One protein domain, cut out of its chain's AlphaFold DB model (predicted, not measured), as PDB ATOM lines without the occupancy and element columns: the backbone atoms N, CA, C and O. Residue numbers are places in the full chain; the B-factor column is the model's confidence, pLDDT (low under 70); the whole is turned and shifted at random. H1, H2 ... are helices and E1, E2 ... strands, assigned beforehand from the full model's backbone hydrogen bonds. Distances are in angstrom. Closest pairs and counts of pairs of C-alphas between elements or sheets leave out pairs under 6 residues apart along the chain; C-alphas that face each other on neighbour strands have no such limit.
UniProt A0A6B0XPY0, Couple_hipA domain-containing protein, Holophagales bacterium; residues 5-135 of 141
ATOM      1  N   VAL A   5       2.418 140.477  -6.547       65.06
ATOM      2  CA  VAL A   5       2.667 139.205  -7.254       65.06
ATOM      3  C   VAL A   5       4.152 138.893  -7.415       65.06
ATOM      4  O   VAL A   5       4.558 137.743  -7.311       65.06
ATOM      5  N   GLN A   6       4.998 139.914  -7.595       64.69
ATOM      6  CA  GLN A   6       6.439 139.723  -7.745       64.69
ATOM      7  C   GLN A   6       7.055 139.175  -6.470       64.69
ATOM      8  O   GLN A   6       7.915 138.308  -6.529       64.69
ATOM      9  N   ARG A   7       6.598 139.647  -5.308       68.75
ATOM     10  CA  ARG A   7       7.084 139.148  -4.021       68.75
ATOM     11  C   ARG A   7       6.568 137.746  -3.728       68.75
ATOM     12  O   ARG A   7       7.312 136.958  -3.154       68.75
ATOM     13  N   ALA A   8       5.319 137.449  -4.080       68.88
ATOM     14  CA  ALA A   8       4.751 136.110  -3.937       68.88
ATOM     15  C   ALA A   8       5.492 135.105  -4.832       68.88
ATOM     16  O   ALA A   8       5.934 134.060  -4.363       68.88
ATOM     17  N   TRP A   9       5.744 135.483  -6.086       69.00
ATOM     18  CA  TRP A   9       6.504 134.681  -7.037       69.00
ATOM     19  C   TRP A   9       7.963 134.505  -6.617       69.00
ATOM     20  O   TRP A   9       8.453 133.386  -6.563       69.00
ATOM     21  N   GLU A  10       8.653 135.576  -6.211       69.00
ATOM     22  CA  GLU A  10      10.023 135.482  -5.689       69.00
ATOM     23  C   GLU A  10      10.110 134.552  -4.466       69.00
ATOM     24  O   GLU A  10      11.124 133.881  -4.289       69.00
ATOM     25  N   GLN A  11       9.080 134.511  -3.614       69.94
ATOM     26  CA  GLN A  11       9.022 133.594  -2.471       69.94
ATOM     27  C   GLN A  11       8.808 132.146  -2.907       69.94
ATOM     28  O   GLN A  11       9.531 131.278  -2.421       69.94
ATOM     29  N   LEU A  12       7.896 131.896  -3.850       66.56
ATOM     30  CA  LEU A  12       7.683 130.567  -4.428       66.56
ATOM     31  C   LEU A  12       8.949 130.052  -5.109       66.56
ATOM     32  O   LEU A  12       9.442 128.983  -4.766       66.56
ATOM     33  N   LEU A  13       9.565 130.863  -5.968       67.31
ATOM     34  CA  LEU A  13      10.826 130.530  -6.624       67.31
ATOM     35  C   LEU A  13      11.946 130.243  -5.619       67.31
ATOM     36  O   LEU A  13      12.715 129.309  -5.815       67.31
ATOM     37  N   ARG A  14      12.039 131.007  -4.522       65.06
ATOM     38  CA  ARG A  14      13.025 130.758  -3.456       65.06
ATOM     39  C   ARG A  14      12.756 129.466  -2.701       65.06
ATOM     40  O   ARG A  14      13.707 128.733  -2.445       65.06
ATOM     41  N   ALA A  15      11.500 129.199  -2.348       62.59
ATOM     42  CA  ALA A  15      11.097 127.944  -1.718       62.59
ATOM     43  C   ALA A  15      11.408 126.752  -2.635       62.59
ATOM     44  O   ALA A  15      11.829 125.696  -2.173       62.59
ATOM     45  N   SER A  16      11.300 126.969  -3.943       56.31
ATOM     46  CA  SER A  16      11.673 126.031  -4.991       56.31
ATOM     47  C   SER A  16      13.116 126.223  -5.494       56.31
ATOM     48  O   SER A  16      13.439 125.772  -6.579       56.31
ATOM     49  N   GLY A  17      14.029 126.894  -4.788       56.81
ATOM     50  CA  GLY A  17      15.453 126.965  -5.177       56.81
ATOM     51  C   GLY A  17      15.793 127.540  -6.572       56.81
ATOM     52  O   GLY A  17      16.931 127.394  -7.020       56.81
ATOM     53  N   ILE A  18      14.860 128.201  -7.265       58.22
ATOM     54  CA  ILE A  18      15.067 128.824  -8.581       58.22
ATOM     55  C   ILE A  18      15.831 130.145  -8.395       58.22
ATOM     56  O   ILE A  18      15.498 130.970  -7.536       58.22
ATOM     57  N   ARG A  19      16.896 130.362  -9.185       54.72
ATOM     58  CA  ARG A  19      17.641 131.635  -9.168       54.72
ATOM     59  C   ARG A  19      16.774 132.767  -9.720       54.72
ATOM     60  O   ARG A  19      15.955 132.558 -10.601       54.72
ATOM     61  N   ARG A  20      16.960 133.958  -9.136       50.44
ATOM     62  CA  ARG A  20      16.024 135.084  -9.232       50.44
ATOM     63  C   ARG A  20      15.609 135.439 -10.670       50.44
ATOM     64  O   ARG A  20      16.482 135.490 -11.533       50.44
ATOM     65  N   PRO A  21      14.343 135.842 -10.841       50.25
ATOM     66  CA  PRO A  21      13.854 136.477 -12.053       50.25
ATOM     67  C   PRO A  21      14.592 137.820 -12.333       50.25
ATOM     68  O   PRO A  21      14.861 138.588 -11.399       50.25
ATOM     69  N   ARG A  22      14.984 138.067 -13.596       44.59
ATOM     70  CA  ARG A  22      15.581 139.293 -14.166       44.59
ATOM     71  C   ARG A  22      14.569 140.403 -14.551       44.59
ATOM     72  O   ARG A  22      14.977 141.560 -14.597       44.59
ATOM     73  N   LEU A  23      13.299 140.091 -14.797       44.34
ATOM     74  CA  LEU A  23      12.185 140.971 -15.188       44.34
ATOM     75  C   LEU A  23      11.079 140.975 -14.115       44.34
ATOM     76  O   LEU A  23      10.919 140.039 -13.329       44.34
ATOM     77  N   ALA A  24      10.310 142.060 -14.028       51.28
ATOM     78  CA  ALA A  24       9.199 142.154 -13.086       51.28
ATOM     79  C   ALA A  24       7.895 141.604 -13.710       51.28
ATOM     80  O   ALA A  24       7.591 141.942 -14.848       51.28
ATOM     81  N   PRO A  25       7.025 140.885 -12.970       51.38
ATOM     82  CA  PRO A  25       5.721 140.415 -13.469       51.38
ATOM     83  C   PRO A  25       4.780 141.515 -13.968       51.38
ATOM     84  O   PRO A  25       3.789 141.267 -14.641       51.38
ATOM     85  N   SER A  26       5.080 142.760 -13.604       47.97
ATOM     86  CA  SER A  26       4.431 143.955 -14.123       47.97
ATOM     87  C   SER A  26       4.730 144.265 -15.582       47.97
ATOM     88  O   SER A  26       4.005 145.064 -16.156       47.97
ATOM     89  N   GLU A  27       5.818 143.719 -16.119       49.31
ATOM     90  CA  GLU A  27       6.285 143.906 -17.494       49.31
ATOM     91  C   GLU A  27       5.740 142.805 -18.423       49.31
ATOM     92  O   GLU A  27       5.821 142.933 -19.636       49.31
ATOM     93  N   LEU A  28       5.095 141.774 -17.858       55.09
ATOM     94  CA  LEU A  28       4.451 140.653 -18.561       55.09
ATOM     95  C   LEU A  28       3.018 140.973 -19.015       55.09
ATOM     96  O   LEU A  28       2.159 140.091 -19.076       55.09
ATOM     97  N   MET A  29       2.715 142.249 -19.269       51.12
ATOM     98  CA  MET A  29       1.375 142.659 -19.693       51.12
ATOM     99  C   MET A  29       1.103 142.121 -21.103       51.12
ATOM    100  O   MET A  29       1.483 142.741 -22.090       51.12
ATOM    101  N   GLY A  30       0.471 140.948 -21.190       57.44
ATOM    102  CA  GLY A  30       0.110 140.308 -22.457       57.44
ATOM    103  C   GLY A  30       0.044 138.782 -22.404       57.44
ATOM    104  O   GLY A  30      -0.717 138.195 -23.169       57.44
ATOM    105  N   THR A  31       0.767 138.135 -21.482       69.31
ATOM    106  CA  THR A  31       0.734 136.672 -21.353       69.31
ATOM    107  C   THR A  31      -0.552 136.232 -20.649       69.31
ATOM    108  O   THR A  31      -0.917 136.740 -19.584       69.31
ATOM    109  N   ARG A  32      -1.262 135.272 -21.244       83.50
ATOM    110  CA  ARG A  32      -2.467 134.645 -20.690       83.50
ATOM    111  C   ARG A  32      -2.304 133.135 -20.793       83.50
ATOM    112  O   ARG A  32      -1.766 132.635 -21.772       83.50
ATOM    113  N   LEU A  33      -2.748 132.421 -19.772       86.75
ATOM    114  CA  LEU A  33      -2.832 130.971 -19.761       86.75
ATOM    115  C   LEU A  33      -4.265 130.531 -19.964       86.75
ATOM    116  O   LEU A  33      -5.162 131.009 -19.279       86.75
ATOM    117  N   GLU A  34      -4.454 129.563 -20.836       90.44
ATOM    118  CA  GLU A  34      -5.666 128.780 -20.961       90.44
ATOM    119  C   GLU A  34      -5.605 127.613 -19.978       90.44
ATOM    120  O   GLU A  34      -4.632 126.856 -19.925       90.44
ATOM    121  N   VAL A  35      -6.664 127.465 -19.193       89.69
ATOM    122  CA  VAL A  35      -6.887 126.304 -18.338       89.69
ATOM    123  C   VAL A  35      -7.813 125.378 -19.098       89.69
ATOM    124  O   VAL A  35      -8.966 125.716 -19.356       89.69
ATOM    125  N   VAL A  36      -7.312 124.210 -19.470       88.62
ATOM    126  CA  VAL A  36      -8.025 123.257 -20.319       88.62
ATOM    127  C   VAL A  36      -8.278 121.991 -19.524       88.62
ATOM    128  O   VAL A  36      -7.359 121.435 -18.940       88.62
ATOM    129  N   GLN A  37      -9.513 121.512 -19.491       86.88
ATOM    130  CA  GLN A  37      -9.860 120.240 -18.877       86.88
ATOM    131  C   GLN A  37      -9.926 119.156 -19.945       86.88
ATOM    132  O   GLN A  37     -10.677 119.249 -20.916       86.88
ATOM    133  N   ARG A  38      -9.183 118.076 -19.739       81.00
ATOM    134  CA  ARG A  38      -9.276 116.875 -20.554       81.00
ATOM    135  C   ARG A  38     -10.543 116.105 -20.189       81.00
ATOM    136  O   ARG A  38     -10.665 115.543 -19.100       81.00
ATOM    137  N   SER A  39     -11.484 116.055 -21.123       73.62
ATOM    138  CA  SER A  39     -12.730 115.301 -21.023       73.62
ATOM    139  C   SER A  39     -12.660 114.056 -21.897       73.62
ATOM    140  O   SER A  39     -12.332 114.125 -23.079       73.62
ATOM    141  N   ARG A  40     -13.059 112.897 -21.359       70.25
ATOM    142  CA  ARG A  40     -13.169 111.669 -22.167       70.25
ATOM    143  C   ARG A  40     -14.183 111.798 -23.310       70.25
ATOM    144  O   ARG A  40     -14.059 111.078 -24.291       70.25
ATOM    145  N   LYS A  41     -15.184 112.675 -23.167       67.75
ATOM    146  CA  LYS A  41     -16.288 112.832 -24.127       67.75
ATOM    147  C   LYS A  41     -16.011 113.897 -25.191       67.75
ATOM    148  O   LYS A  41     -16.420 113.713 -26.330       67.75
ATOM    149  N   TYR A  42     -15.330 114.982 -24.823       67.44
ATOM    150  CA  TYR A  42     -15.128 116.153 -25.691       67.44
ATOM    151  C   TYR A  42     -13.648 116.437 -26.007       67.44
ATOM    152  O   TYR A  42     -13.330 117.430 -26.650       67.44
ATOM    153  N   GLY A  43     -12.728 115.568 -25.575       79.00
ATOM    154  CA  GLY A  43     -11.291 115.752 -25.768       79.00
ATOM    155  C   GLY A  43     -10.730 116.779 -24.790       79.00
ATOM    156  O   GLY A  43     -10.372 116.427 -23.669       79.00
ATOM    157  N   HIS A  44     -10.671 118.041 -25.206       82.94
ATOM    158  CA  HIS A  44     -10.120 119.150 -24.429       82.94
ATOM    159  C   HIS A  44     -11.126 120.298 -24.405       82.94
ATOM    160  O   HIS A  44     -11.497 120.817 -25.454       82.94
ATOM    161  N   GLU A  45     -11.565 120.685 -23.214       88.31
ATOM    162  CA  GLU A  45     -12.539 121.753 -23.014       88.31
ATOM    163  C   GLU A  45     -11.864 122.941 -22.327       88.31
ATOM    164  O   GLU A  45     -11.229 122.786 -21.283       88.31
ATOM    165  N   LEU A  46     -11.977 124.128 -22.921       90.31
ATOM    166  CA  LEU A  46     -11.465 125.357 -22.328       90.31
ATOM    167  C   LEU A  46     -12.320 125.714 -21.107       90.31
ATOM    168  O   LEU A  46     -13.506 126.003 -21.228       90.31
ATOM    169  N   VAL A  47     -11.706 125.676 -19.927       91.81
ATOM    170  CA  VAL A  47     -12.354 125.975 -18.642       91.81
ATOM    171  C   VAL A  47     -12.365 127.469 -18.393       91.81
ATOM    172  O   VAL A  47     -13.334 128.025 -17.886       91.81
ATOM    173  N   GLY A  48     -11.255 128.121 -18.710       92.38
ATOM    174  CA  GLY A  48     -11.051 129.513 -18.388       92.38
ATOM    175  C   GLY A  48      -9.619 129.931 -18.604       92.38
ATOM    176  O   GLY A  48      -8.837 129.250 -19.263       92.38
ATOM    177  N   HIS A  49      -9.286 131.077 -18.036       92.31
ATOM    178  CA  HIS A  49      -8.059 131.773 -18.338       92.31
ATOM    179  C   HIS A  49      -7.446 132.380 -17.098       92.31
ATOM    180  O   HIS A  49      -8.125 133.078 -16.348       92.31
ATOM    181  N   LEU A  50      -6.154 132.148 -16.922       90.62
ATOM    182  CA  LEU A  50      -5.336 132.761 -15.892       90.62
ATOM    183  C   LEU A  50      -4.464 133.847 -16.531       90.62
ATOM    184  O   LEU A  50      -3.810 133.632 -17.542       90.62
ATOM    185  N   SER A  51      -4.452 135.031 -15.941       88.62
ATOM    186  CA  SER A  51      -3.679 136.180 -16.417       88.62
ATOM    187  C   SER A  51      -3.071 136.930 -15.238       88.62
ATOM    188  O   SER A  51      -3.434 136.677 -14.088       88.62
ATOM    189  N   CYS A  52      -2.136 137.837 -15.505       83.00
ATOM    190  CA  CYS A  52      -1.584 138.729 -14.492       83.00
ATOM    191  C   CYS A  52      -1.982 140.174 -14.817       83.00
ATOM    192  O   CYS A  52      -1.503 140.756 -15.787       83.00
ATOM    193  N   GLU A  53      -2.854 140.761 -13.996       84.81
ATOM    194  CA  GLU A  53      -3.357 142.132 -14.150       84.81
ATOM    195  C   GLU A  53      -3.066 142.925 -12.874       84.81
ATOM    196  O   GLU A  53      -3.299 142.443 -11.766       84.81
ATOM    197  N   ASP A  54      -2.509 144.132 -13.009       79.56
ATOM    198  CA  ASP A  54      -2.163 145.011 -11.877       79.56
ATOM    199  C   ASP A  54      -1.289 144.357 -10.791       79.56
ATOM    200  O   ASP A  54      -1.278 144.754  -9.626       79.56
ATOM    201  N   GLY A  55      -0.496 143.359 -11.179       77.44
ATOM    202  CA  GLY A  55       0.321 142.606 -10.239       77.44
ATOM    203  C   GLY A  55      -0.491 141.690  -9.320       77.44
ATOM    204  O   GLY A  55      -0.081 141.477  -8.177       77.44
ATOM    205  N   LYS A  56      -1.625 141.186  -9.814       84.88
ATOM    206  CA  LYS A  56      -2.449 140.131  -9.227       84.88
ATOM    207  C   LYS A  56      -2.702 139.057 -10.279       84.88
ATOM    208  O   LYS A  56      -2.899 139.368 -11.452       84.88
ATOM    209  N   PHE A  57      -2.737 137.805  -9.853       87.69
ATOM    210  CA  PHE A  57      -3.277 136.733 -10.671       87.69
ATOM    211  C   PHE A  57      -4.781 136.923 -10.802       87.69
ATOM    212  O   PHE A  57      -5.462 137.197  -9.812       87.69
ATOM    213  N   VAL A  58      -5.289 136.791 -12.021       91.69
ATOM    214  CA  VAL A  58      -6.707 136.901 -12.334       91.69
ATOM    215  C   VAL A  58      -7.137 135.677 -13.117       91.69
ATOM    216  O   VAL A  58      -6.683 135.471 -14.244       91.69
ATOM    217  N   PHE A  59      -8.014 134.881 -12.515       93.06
ATOM    218  CA  PHE A  59      -8.661 133.753 -13.165       93.06
ATOM    219  C   PHE A  59     -10.089 134.123 -13.574       93.06
ATOM    220  O   PHE A  59     -10.845 134.700 -12.790       93.06
ATOM    221  N   ARG A  60     -10.461 133.789 -14.810       94.62
ATOM    222  CA  ARG A  60     -11.812 133.967 -15.355       94.62
ATOM    223  C   ARG A  60     -12.268 132.677 -16.007       94.62
ATOM    224  O   ARG A  60     -11.518 132.114 -16.799       94.62
ATOM    225  N   TYR A  61     -13.492 132.247 -15.732       94.06
ATOM    226  CA  TYR A  61     -14.091 131.154 -16.487       94.06
ATOM    227  C   TYR A  61     -14.324 131.553 -17.944       94.06
ATOM    228  O   TYR A  61     -14.578 132.717 -18.260       94.06
ATOM    229  N   GLU A  62     -14.226 130.573 -18.836       93.44
ATOM    230  CA  GLU A  62     -14.657 130.720 -20.218       93.44
ATOM    231  C   GLU A  62     -16.194 130.736 -20.239       93.44
ATOM    232  O   GLU A  62     -16.803 129.816 -19.687       93.44
ATOM    233  N   PRO A  63     -16.852 131.729 -20.868       90.31
ATOM    234  CA  PRO A  63     -18.315 131.818 -20.872       90.31
ATOM    235  C   PRO A  63     -19.009 130.562 -21.415       90.31
ATOM    236  O   PRO A  63     -20.088 130.184 -20.964       90.31
ATOM    237  N   SER A  64     -18.362 129.892 -22.372       88.75
ATOM    238  CA  SER A  64     -18.862 128.667 -22.999       88.75
ATOM    239  C   SER A  64     -18.667 127.415 -22.132       88.75
ATOM    240  O   SER A  64     -19.266 126.380 -22.423       88.75
ATOM    241  N   TYR A  65     -17.851 127.475 -21.074       89.44
ATOM    242  CA  TYR A  65     -17.612 126.337 -20.190       89.44
ATOM    243  C   TYR A  65     -18.868 126.034 -19.376       89.44
ATOM    244  O   TYR A  65     -19.397 126.909 -18.692       89.44
ATOM    245  N   GLN A  66     -19.340 124.785 -19.428       86.81
ATOM    246  CA  GLN A  66     -20.520 124.299 -18.695       86.81
ATOM    247  C   GLN A  66     -20.181 123.189 -17.681       86.81
ATOM    248  O   GLN A  66     -21.072 122.654 -17.027       86.81
ATOM    249  N   GLY A  67     -18.895 122.868 -17.508       85.62
ATOM    250  CA  GLY A  67     -18.425 121.828 -16.594       85.62
ATOM    251  C   GLY A  67     -18.469 122.208 -15.103       85.62
ATOM    252  O   GLY A  67     -19.031 123.244 -14.728       85.62
ATOM    253  N   PRO A  68     -17.912 121.355 -14.222       87.44
ATOM    254  CA  PRO A  68     -17.896 121.588 -12.781       87.44
ATOM    255  C   PRO A  68     -17.040 122.799 -12.392       87.44
ATOM    256  O   PRO A  68     -16.010 123.086 -12.997       87.44
ATOM    257  N   LEU A  69     -17.450 123.490 -11.329       89.56
ATOM    258  CA  LEU A  69     -16.649 124.559 -10.740       89.56
ATOM    259  C   LEU A  69     -15.409 123.978 -10.049       89.56
ATOM    260  O   LEU A  69     -15.423 122.867  -9.517       89.56
ATOM    261  N   ILE A  70     -14.334 124.756 -10.043       88.38
ATOM    262  CA  ILE A  70     -13.119 124.458  -9.293       88.38
ATOM    263  C   ILE A  70     -13.367 124.988  -7.882       88.38
ATOM    264  O   ILE A  70     -13.845 126.105  -7.729       88.38
ATOM    265  N   ALA A  71     -13.054 124.205  -6.851       87.62
ATOM    266  CA  ALA A  71     -13.402 124.548  -5.469       87.62
ATOM    267  C   ALA A  71     -12.872 125.925  -5.018       87.62
ATOM    268  O   ALA A  71     -13.540 126.631  -4.271       87.62
ATOM    269  N   GLU A  72     -11.696 126.322  -5.508       86.75
ATOM    270  CA  GLU A  72     -11.076 127.625  -5.226       86.75
ATOM    271  C   GLU A  72     -11.690 128.788  -6.031       86.75
ATOM    272  O   GLU A  72     -11.429 129.948  -5.722       86.75
ATOM    273  N   PHE A  73     -12.537 128.486  -7.022       91.38
ATOM    274  CA  PHE A  73     -13.215 129.432  -7.916       91.38
ATOM    275  C   PHE A  73     -14.730 129.131  -7.972       91.38
ATOM    276  O   PHE A  73     -15.240 128.654  -8.987       91.38
ATOM    277  N   PRO A  74     -15.482 129.370  -6.881       90.12
ATOM    278  CA  PRO A  74     -16.884 128.952  -6.769       90.12
ATOM    279  C   PRO A  74     -17.874 129.828  -7.554       90.12
ATOM    280  O   PRO A  74     -19.057 129.503  -7.602       90.12
ATOM    281  N   ASP A  75     -17.420 130.930  -8.150       89.75
ATOM    282  CA  ASP A  75     -18.259 131.866  -8.905       89.75
ATOM    283  C   ASP A  75     -17.830 131.892 -10.376       89.75
ATOM    284  O   ASP A  75     -16.636 131.993 -10.668       89.75
ATOM    285  N   ARG A  76     -18.776 131.755 -11.312       88.12
ATOM    286  CA  ARG A  76     -18.460 131.674 -12.748       88.12
ATOM    287  C   ARG A  76     -18.381 133.044 -13.412       88.12
ATOM    288  O   ARG A  76     -17.569 133.237 -14.312       88.12
ATOM    289  N   ASP A  77     -19.213 133.971 -12.959       87.31
ATOM    290  CA  ASP A  77     -19.425 135.270 -13.593       87.31
ATOM    291  C   ASP A  77     -18.417 136.328 -13.122       87.31
ATOM    292  O   ASP A  77     -18.202 137.341 -13.793       87.31
ATOM    293  N   SER A  78     -17.749 136.086 -11.993       88.38
ATOM    294  CA  SER A  78     -16.811 137.028 -11.391       88.38
ATOM    295  C   SER A  78     -15.349 136.648 -11.645       88.38
ATOM    296  O   SER A  78     -14.957 135.494 -11.457       88.38
ATOM    297  N   PRO A  79     -14.484 137.618 -12.005       91.81
ATOM    298  CA  PRO A  79     -13.049 137.386 -12.051       91.81
ATOM    299  C   PRO A  79     -12.506 137.149 -10.639       91.81
ATOM    300  O   PRO A  79     -12.626 138.007  -9.759       91.81
ATOM    301  N   HIS A  80     -11.825 136.025 -10.444       92.62
ATOM    302  CA  HIS A  80     -11.122 135.714  -9.203       92.62
ATOM    303  C   HIS A  80      -9.766 136.393  -9.230       92.62
ATOM    304  O   HIS A  80      -9.002 136.176 -10.165       92.62
ATOM    305  N   LYS A  81      -9.458 137.226  -8.232       91.94
ATOM    306  CA  LYS A  81      -8.196 137.974  -8.164       91.94
ATOM    307  C   LYS A  81      -7.435 137.623  -6.898       91.94
ATOM    308  O   LYS A  81      -8.017 137.644  -5.818       91.94
ATOM    309  N   SER A  82      -6.137 137.377  -7.014       87.19
ATOM    310  CA  SER A  82      -5.281 137.090  -5.865       87.19
ATOM    311  C   SER A  82      -3.877 137.654  -6.051       87.19
ATOM    312  O   SER A  82      -3.348 137.720  -7.156       87.19
ATOM    313  N   GLU A  83      -3.261 138.083  -4.952       82.50
ATOM    314  CA  GLU A  83      -1.854 138.507  -4.931       82.50
ATOM    315  C   GLU A  83      -0.891 137.313  -4.907       82.50
ATOM    316  O   GLU A  83       0.273 137.446  -5.281       82.50
ATOM    317  N   VAL A  84      -1.390 136.152  -4.481       81.19
ATOM    318  CA  VAL A  84      -0.670 134.877  -4.435       81.19
ATOM    319  C   VAL A  84      -1.296 133.892  -5.412       81.19
ATOM    320  O   VAL A  84      -2.490 133.971  -5.708       81.19
ATOM    321  N   LEU A  85      -0.491 132.972  -5.931       82.62
ATOM    322  CA  LEU A  85      -1.003 131.925  -6.800       82.62
ATOM    323  C   LEU A  85      -1.881 130.970  -5.977       82.62
ATOM    324  O   LEU A  85      -1.554 130.665  -4.837       82.62
ATOM    325  N   TRP A  86      -3.009 130.539  -6.535       87.88
ATOM    326  CA  TRP A  86      -3.902 129.602  -5.852       87.88
ATOM    327  C   TRP A  86      -3.284 128.201  -5.760       87.88
ATOM    328  O   TRP A  86      -2.702 127.761  -6.763       87.88
ATOM    329  N   PRO A  87      -3.479 127.471  -4.642       84.69
ATOM    330  CA  PRO A  87      -3.097 126.070  -4.489       84.69
ATOM    331  C   PRO A  87      -3.419 125.198  -5.700       84.69
ATOM    332  O   PRO A  87      -2.586 124.376  -6.088       84.69
ATOM    333  N   PHE A  88      -4.564 125.427  -6.358       85.19
ATOM    334  CA  PHE A  88      -4.908 124.797  -7.634       85.19
ATOM    335  C   PHE A  88      -3.724 124.828  -8.611       85.19
ATOM    336  O   PHE A  88      -3.288 123.790  -9.101       85.19
ATOM    337  N   PHE A  89      -3.165 125.999  -8.904       83.94
ATOM    338  CA  PHE A  89      -2.038 126.129  -9.827       83.94
ATOM    339  C   PHE A  89      -0.705 125.735  -9.180       83.94
ATOM    340  O   PHE A  89       0.142 125.161  -9.861       83.94
ATOM    341  N   GLU A  90      -0.523 125.966  -7.879       78.38
ATOM    342  CA  GLU A  90       0.734 125.657  -7.185       78.38
ATOM    343  C   GLU A  90       1.066 124.163  -7.173       78.38
ATOM    344  O   GLU A  90       2.216 123.795  -7.402       78.38
ATOM    345  N   VAL A  91       0.076 123.281  -6.987       76.75
ATOM    346  CA  VAL A  91       0.317 121.823  -6.991       76.75
ATOM    347  C   VAL A  91       0.800 121.294  -8.345       76.75
ATOM    348  O   VAL A  91       1.269 120.161  -8.441       76.75
ATOM    349  N   ARG A  92       0.682 122.103  -9.406       75.69
ATOM    350  CA  ARG A  92       1.188 121.797 -10.750       75.69
ATOM    351  C   ARG A  92       2.635 122.236 -10.947       75.69
ATOM    352  O   ARG A  92       3.194 121.951 -11.999       75.69
ATOM    353  N   MET A  93       3.247 122.879  -9.954       73.38
ATOM    354  CA  MET A  93       4.675 123.179  -9.935       73.38
ATOM    355  C   MET A  93       5.416 122.017  -9.254       73.38
ATOM    356  O   MET A  93       5.448 121.936  -8.023       73.38
ATOM    357  N   PRO A  94       5.986 121.064 -10.015       70.19
ATOM    358  CA  PRO A  94       6.776 119.984  -9.445       70.19
ATOM    359  C   PRO A  94       8.024 120.524  -8.725       70.19
ATOM    360  O   PRO A  94       8.494 121.626  -9.021       70.19
ATOM    361  N   PRO A  95       8.626 119.730  -7.818       69.81
ATOM    362  CA  PRO A  95       9.867 120.111  -7.165       69.81
ATOM    363  C   PRO A  95      10.970 120.347  -8.197       69.81
ATOM    364  O   PRO A  95      11.321 119.471  -8.984       69.81
ATOM    365  N   THR A  96      11.563 121.521  -8.135       65.50
ATOM    366  CA  THR A  96      12.641 122.019  -9.006       65.50
ATOM    367  C   THR A  96      13.975 121.309  -8.838       65.50
ATOM    368  O   THR A  96      14.868 121.448  -9.670       65.50
ATOM    369  N   SER A  97      14.127 120.524  -7.773       67.69
ATOM    370  CA  SER A  97      15.252 119.603  -7.615       67.69
ATOM    371  C   SER A  97      15.214 118.466  -8.639       67.69
ATOM    372  O   SER A  97      16.219 117.783  -8.825       67.69
ATOM    373  N   ARG A  98      14.070 118.225  -9.295       74.06
ATOM    374  CA  ARG A  98      13.963 117.209 -10.340       74.06
ATOM    375  C   ARG A  98      14.653 117.673 -11.625       74.06
ATOM    376  O   ARG A  98      14.515 118.816 -12.053       74.06
ATOM    377  N   LYS A  99      15.384 116.756 -12.258       74.06
ATOM    378  CA  LYS A  99      16.233 117.048 -13.421       74.06
ATOM    379  C   LYS A  99      15.427 117.479 -14.653       74.06
ATOM    380  O   LYS A  99      15.808 118.437 -15.313       74.06
ATOM    381  N   ASP A 100      14.287 116.835 -14.896       71.38
ATOM    382  CA  ASP A 100      13.342 117.183 -15.964       71.38
ATOM    383  C   ASP A 100      12.763 118.594 -15.786       71.38
ATOM    384  O   ASP A 100      12.656 119.352 -16.745       71.38
ATOM    385  N   VAL A 101      12.480 118.988 -14.542       73.38
ATOM    386  CA  VAL A 101      12.008 120.339 -14.210       73.38
ATOM    387  C   VAL A 101      13.087 121.381 -14.488       73.38
ATOM    388  O   VAL A 101      12.791 122.415 -15.074       73.38
ATOM    389  N   GLN A 102      14.348 121.115 -14.139       72.06
ATOM    390  CA  GLN A 102      15.450 122.036 -14.445       72.06
ATOM    391  C   GLN A 102      15.674 122.205 -15.948       72.06
ATOM    392  O   GLN A 102      15.937 123.313 -16.404       72.06
ATOM    393  N   GLU A 103      15.554 121.129 -16.729       75.69
ATOM    394  CA  GLU A 103      15.664 121.207 -18.188       75.69
ATOM    395  C   GLU A 103      14.561 122.066 -18.808       75.69
ATOM    396  O   GLU A 103      14.849 122.857 -19.707       75.69
ATOM    397  N   VAL A 104      13.328 121.959 -18.307       75.00
ATOM    398  CA  VAL A 104      12.218 122.830 -18.717       75.00
ATOM    399  C   VAL A 104      12.486 124.276 -18.297       75.00
ATOM    400  O   VAL A 104      12.422 125.171 -19.133       75.00
ATOM    401  N   MET A 105      12.884 124.503 -17.042       73.88
ATOM    402  CA  MET A 105      13.200 125.834 -16.504       73.88
ATOM    403  C   MET A 105      14.352 126.538 -17.237       73.88
ATOM    404  O   MET A 105      14.380 127.762 -17.278       73.88
ATOM    405  N   ASN A 106      15.288 125.794 -17.833       73.69
ATOM    406  CA  ASN A 106      16.368 126.357 -18.653       73.69
ATOM    407  C   ASN A 106      15.901 126.833 -20.038       73.69
ATOM    408  O   ASN A 106      16.641 127.546 -20.716       73.69
ATOM    409  N   ARG A 107      14.722 126.393 -20.488       71.44
ATOM    410  CA  ARG A 107      14.160 126.712 -21.809       71.44
ATOM    411  C   ARG A 107      13.069 127.774 -21.755       71.44
ATOM    412  O   ARG A 107      12.701 128.278 -22.808       71.44
ATOM    413  N   VAL A 108      12.577 128.093 -20.561       73.56
ATOM    414  CA  VAL A 108      11.525 129.087 -20.352       73.56
ATOM    415  C   VAL A 108      12.045 130.306 -19.627       73.56
ATOM    416  O   VAL A 108      13.035 130.261 -18.890       73.56
ATOM    417  N   ASN A 109      11.333 131.405 -19.799       69.69
ATOM    418  CA  ASN A 109      11.576 132.603 -19.039       69.69
ATOM    419  C   ASN A 109      11.109 132.408 -17.586       69.69
ATOM    420  O   ASN A 109       9.931 132.554 -17.273       69.69
ATOM    421  N   ALA A 110      12.033 132.102 -16.667       67.62
ATOM    422  CA  ALA A 110      11.741 131.944 -15.228       67.62
ATOM    423  C   ALA A 110      11.108 133.199 -14.580       67.62
ATOM    424  O   ALA A 110      10.561 133.159 -13.473       67.62
ATOM    425  N   ASP A 111      11.212 134.318 -15.287       65.25
ATOM    426  CA  ASP A 111      10.592 135.597 -15.001       65.25
ATOM    427  C   ASP A 111       9.098 135.671 -15.243       65.25
ATOM    428  O   ASP A 111       8.446 136.508 -14.619       65.25
ATOM    429  N   ASP A 112       8.572 134.826 -16.126       72.25
ATOM    430  CA  ASP A 112       7.163 134.777 -16.458       72.25
ATOM    431  C   ASP A 112       6.488 133.633 -15.688       72.25
ATOM    432  O   ASP A 112       6.639 132.462 -16.054       72.25
ATOM    433  N   PRO A 113       5.729 133.931 -14.609       75.69
ATOM    434  CA  PRO A 113       5.034 132.900 -13.852       75.69
ATOM    435  C   PRO A 113       4.079 132.087 -14.718       75.69
ATOM    436  O   PRO A 113       3.872 130.908 -14.454       75.69
ATOM    437  N   LEU A 114       3.487 132.713 -15.736       79.19
ATOM    438  CA  LEU A 114       2.544 132.067 -16.633       79.19
ATOM    439  C   LEU A 114       3.281 131.131 -17.597       79.19
ATOM    440  O   LEU A 114       2.880 129.980 -17.743       79.19
ATOM    441  N   GLU A 115       4.401 131.559 -18.175       76.75
ATOM    442  CA  GLU A 115       5.240 130.700 -19.026       76.75
ATOM    443  C   GLU A 115       5.781 129.484 -18.261       76.75
ATOM    444  O   GLU A 115       5.672 128.344 -18.722       76.75
ATOM    445  N   VAL A 116       6.271 129.707 -17.037       79.81
ATOM    446  CA  VAL A 116       6.715 128.634 -16.137       79.81
ATOM    447  C   VAL A 116       5.569 127.673 -15.827       79.81
ATOM    448  O   VAL A 116       5.744 126.457 -15.908       79.81
ATOM    449  N   LEU A 117       4.381 128.189 -15.501       80.38
ATOM    450  CA  LEU A 117       3.210 127.361 -15.208       80.38
ATOM    451  C   LEU A 117       2.733 126.550 -16.415       80.38
ATOM    452  O   LEU A 117       2.353 125.398 -16.224       80.38
ATOM    453  N   ALA A 118       2.760 127.090 -17.635       81.19
ATOM    454  CA  ALA A 118       2.455 126.309 -18.838       81.19
ATOM    455  C   ALA A 118       3.457 125.171 -19.030       81.19
ATOM    456  O   ALA A 118       3.077 124.012 -19.205       81.19
ATOM    457  N   ALA A 119       4.745 125.493 -18.949       78.31
ATOM    458  CA  ALA A 119       5.802 124.539 -19.233       78.31
ATOM    459  C   ALA A 119       5.901 123.426 -18.180       78.31
ATOM    460  O   ALA A 119       6.193 122.277 -18.509       78.31
ATOM    461  N   LEU A 120       5.611 123.744 -16.917       76.56
ATOM    462  CA  LEU A 120       5.585 122.772 -15.825       76.56
ATOM    463  C   LEU A 120       4.234 122.064 -15.678       76.56
ATOM    464  O   LEU A 120       4.190 120.884 -15.324       76.56
ATOM    465  N   GLY A 121       3.133 122.751 -15.982       67.75
ATOM    466  CA  GLY A 121       1.774 122.234 -15.848       67.75
ATOM    467  C   GLY A 121       1.489 121.030 -16.745       67.75
ATOM    468  O   GLY A 121       0.709 120.162 -16.357       67.75
ATOM    469  N   GLY A 122       2.172 120.926 -17.891       62.12
ATOM    470  CA  GLY A 122       2.098 119.770 -18.793       62.12
ATOM    471  C   GLY A 122       2.815 118.506 -18.296       62.12
ATOM    472  O   GLY A 122       2.628 117.433 -18.865       62.12
ATOM    473  N   VAL A 123       3.620 118.590 -17.229       56.44
ATOM    474  CA  VAL A 123       4.434 117.464 -16.721       56.44
ATOM    475  C   VAL A 123       3.642 116.562 -15.755       56.44
ATOM    476  O   VAL A 123       4.075 115.458 -15.415       56.44
ATOM    477  N   SER A 124       2.458 116.990 -15.305       53.44
ATOM    478  CA  SER A 124       1.674 116.256 -14.303       53.44
ATOM    479  C   SER A 124       0.703 115.250 -14.937       53.44
ATOM    480  O   SER A 124      -0.354 115.609 -15.444       53.44
ATOM    481  N   VAL A 125       1.050 113.960 -14.876       52.00
ATOM    482  CA  VAL A 125       0.311 112.847 -15.518       52.00
ATOM    483  C   VAL A 125      -1.048 112.543 -14.856       52.00
ATOM    484  O   VAL A 125      -1.916 111.930 -15.472       52.00
ATOM    485  N   THR A 126      -1.265 112.953 -13.602       56.50
ATOM    486  CA  THR A 126      -2.437 112.541 -12.801       56.50
ATOM    487  C   THR A 126      -3.560 113.577 -12.723       56.50
ATOM    488  O   THR A 126      -4.588 113.308 -12.102       56.50
ATOM    489  N   ASN A 127      -3.403 114.749 -13.343       66.44
ATOM    490  CA  ASN A 127      -4.361 115.846 -13.236       66.44
ATOM    491  C   ASN A 127      -5.142 116.025 -14.553       66.44
ATOM    492  O   ASN A 127      -4.518 116.120 -15.606       66.44
ATOM    493  N   PRO A 128      -6.488 116.091 -14.536       75.88
ATOM    494  CA  PRO A 128      -7.271 116.267 -15.758       75.88
ATOM    495  C   PRO A 128      -7.176 117.678 -16.349       75.88
ATOM    496  O   PRO A 128      -7.753 117.897 -17.406       75.88
ATOM    497  N   TYR A 129      -6.514 118.634 -15.693       81.19
ATOM    498  CA  TYR A 129      -6.358 119.986 -16.224       81.19
ATOM    499  C   TYR A 129      -4.941 120.241 -16.736       81.19
ATOM    500  O   TYR A 129      -3.962 119.987 -16.031       81.19
ATOM    501  N   GLU A 130      -4.873 120.842 -17.913       81.94
ATOM    502  CA  GLU A 130      -3.681 121.315 -18.602       81.94
ATOM    503  C   GLU A 130      -3.635 122.847 -18.580       81.94
ATOM    504  O   GLU A 130      -4.673 123.512 -18.599       81.94
ATOM    505  N   LEU A 131      -2.424 123.406 -18.548       85.31
ATOM    506  CA  LEU A 131      -2.173 124.845 -18.630       85.31
ATOM    507  C   LEU A 131      -1.444 125.126 -19.946       85.31
ATOM    508  O   LEU A 131      -0.391 124.541 -20.185       85.31
ATOM    509  N   ARG A 132      -2.003 125.984 -20.803       84.06
ATOM    510  CA  ARG A 132      -1.446 126.303 -22.131       84.06
ATOM    511  C   ARG A 132      -1.269 127.806 -22.288       84.06
ATOM    512  O   ARG A 132      -2.097 128.559 -21.792       84.06
ATOM    513  N   LEU A 133      -0.218 128.260 -22.966       81.25
ATOM    514  CA  LEU A 133      -0.065 129.682 -23.291       81.25
ATOM    515  C   LEU A 133      -1.071 130.081 -24.374       81.25
ATOM    516  O   LEU A 133      -1.082 129.506 -25.461       81.25
ATOM    517  N   ALA A 134      -1.891 131.089 -24.085       71.31
ATOM    518  CA  ALA A 134      -2.803 131.707 -25.037       71.31
ATOM    519  C   ALA A 134      -1.972 132.518 -26.045       71.31
ATOM    520  O   ALA A 134      -1.674 133.691 -25.826       71.31
ATOM    521  N   GLY A 135      -1.517 131.870 -27.116       59.06
ATOM    522  CA  GLY A 135      -0.637 132.488 -28.113       59.06
ATOM    523  C   GLY A 135       0.152 131.488 -28.953       59.06
ATOM    524  O   GLY A 135       0.464 131.785 -30.103       59.06
TER     525      GLY A 135
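This is residues 5 to 135 of the 141 residues of the protein "Couple_hipA domain-containing protein" of Holophagales bacterium (UniProt A0A6B0XPY0). A strongly twisted and curled sheet of five strands has helix H4 packed over one face, running along E1 and E5, while H3 sits beyond H4, off the sheet, and forms a helical hairpin with it. H1 only grazes the sheet with its residues 5 to 8, and short H2 only grazes it with residues 88 to 89; two long stretches without a named element, residues 16 to 31 and 62 to 79, run around the outside. The printed part has 131 residues, with four named helices and five named strands in the order H1 E1 E2 E3 E4 H2 H3 H4 E5, and the sheet runs E4 E3 E2 E1 E5, antiparallel throughout. The class is mixed, helices and strands, though under half of the residues are in named elements. The whole is compact and rounded, with a radius of gyration of the C-alphas of 14.4 A and spans of 40 by 32 by 26 A.

H1, residues 5 to 15, only grazes the sheet; its closest C-alphas to E3, residues 56 to 61, are those of Val 5 and Lys 56, 5.6 A apart. E1, residues 32 to 39, and E2, residues 43 to 53, form a hairpin, with N 35 and O 48 at 2.8 A, within hydrogen-bond range. E2 and E3 form the next hairpin, with N 51 and O 58 at 2.8 A. E3 and E4, residues 80 to 82, form a third, with N 57 and O 82 at 2.8 A. E1 E2 E3 E4 is a meander, each strand the antiparallel neighbour of the one before. H2, residues 87 to 90, is close to but not clearly touching H4, residues 113 to 121; their closest C-alphas are those of Phe 89 and Leu 117, 7.6 A apart. H3, residues 99 to 105, is not on the sheet but touches H4, with the C-alphas of Val 104 and Ala 119 closest at 6.7 A; they run opposite ways at a shallow tilt of 34 degrees, only just short of steep. H4 is on the sheet at a height of 8.0 A, over E1 and, only just, with 3 of its C-alphas, over E5, residues 129 to 133. On the local plane H4 and E1 stand at 14 degrees, along the strands. The closest C-alphas of H4 and E5 are those of Ala 118 and Leu 131, 4.9 A apart. E5 is antiparallel to E1, with N 34 and O 132 at 2.7 A; E4 and E5 are the edge strands. H1 and H3 are apart. In H1, H3 and H4 every O i to N i+4 pair is within hydrogen-bond range, and H2 is too short for such a pair.

H1 begins at C-alpha 5, (2.667, 139.205, -7.254), and is 15.1 A long. E1 is 21.9 A, E2 29.9 A and E3 16.4 A from first to last C-alpha; E4 is 6.9 A and H2 4.7 A. H3 is 9.8 A long. H4 begins at C-alpha 113, (5.034, 132.900, -13.852), and is 11.3 A long. E5, 13.5 A, ends at C-alpha 133, (-0.065, 129.682, -23.291).

The C-alphas farthest apart are those of Arg 22 and Lys 41, 42.6 A. The printed part has no cut. The links H1 to E1 and E3 to E4 are long, with 16 and 18 residues. The mean pLDDT of the printed part is 75.7; 43 residues are under 70, among them residues 5 to 31 and 121 to 127.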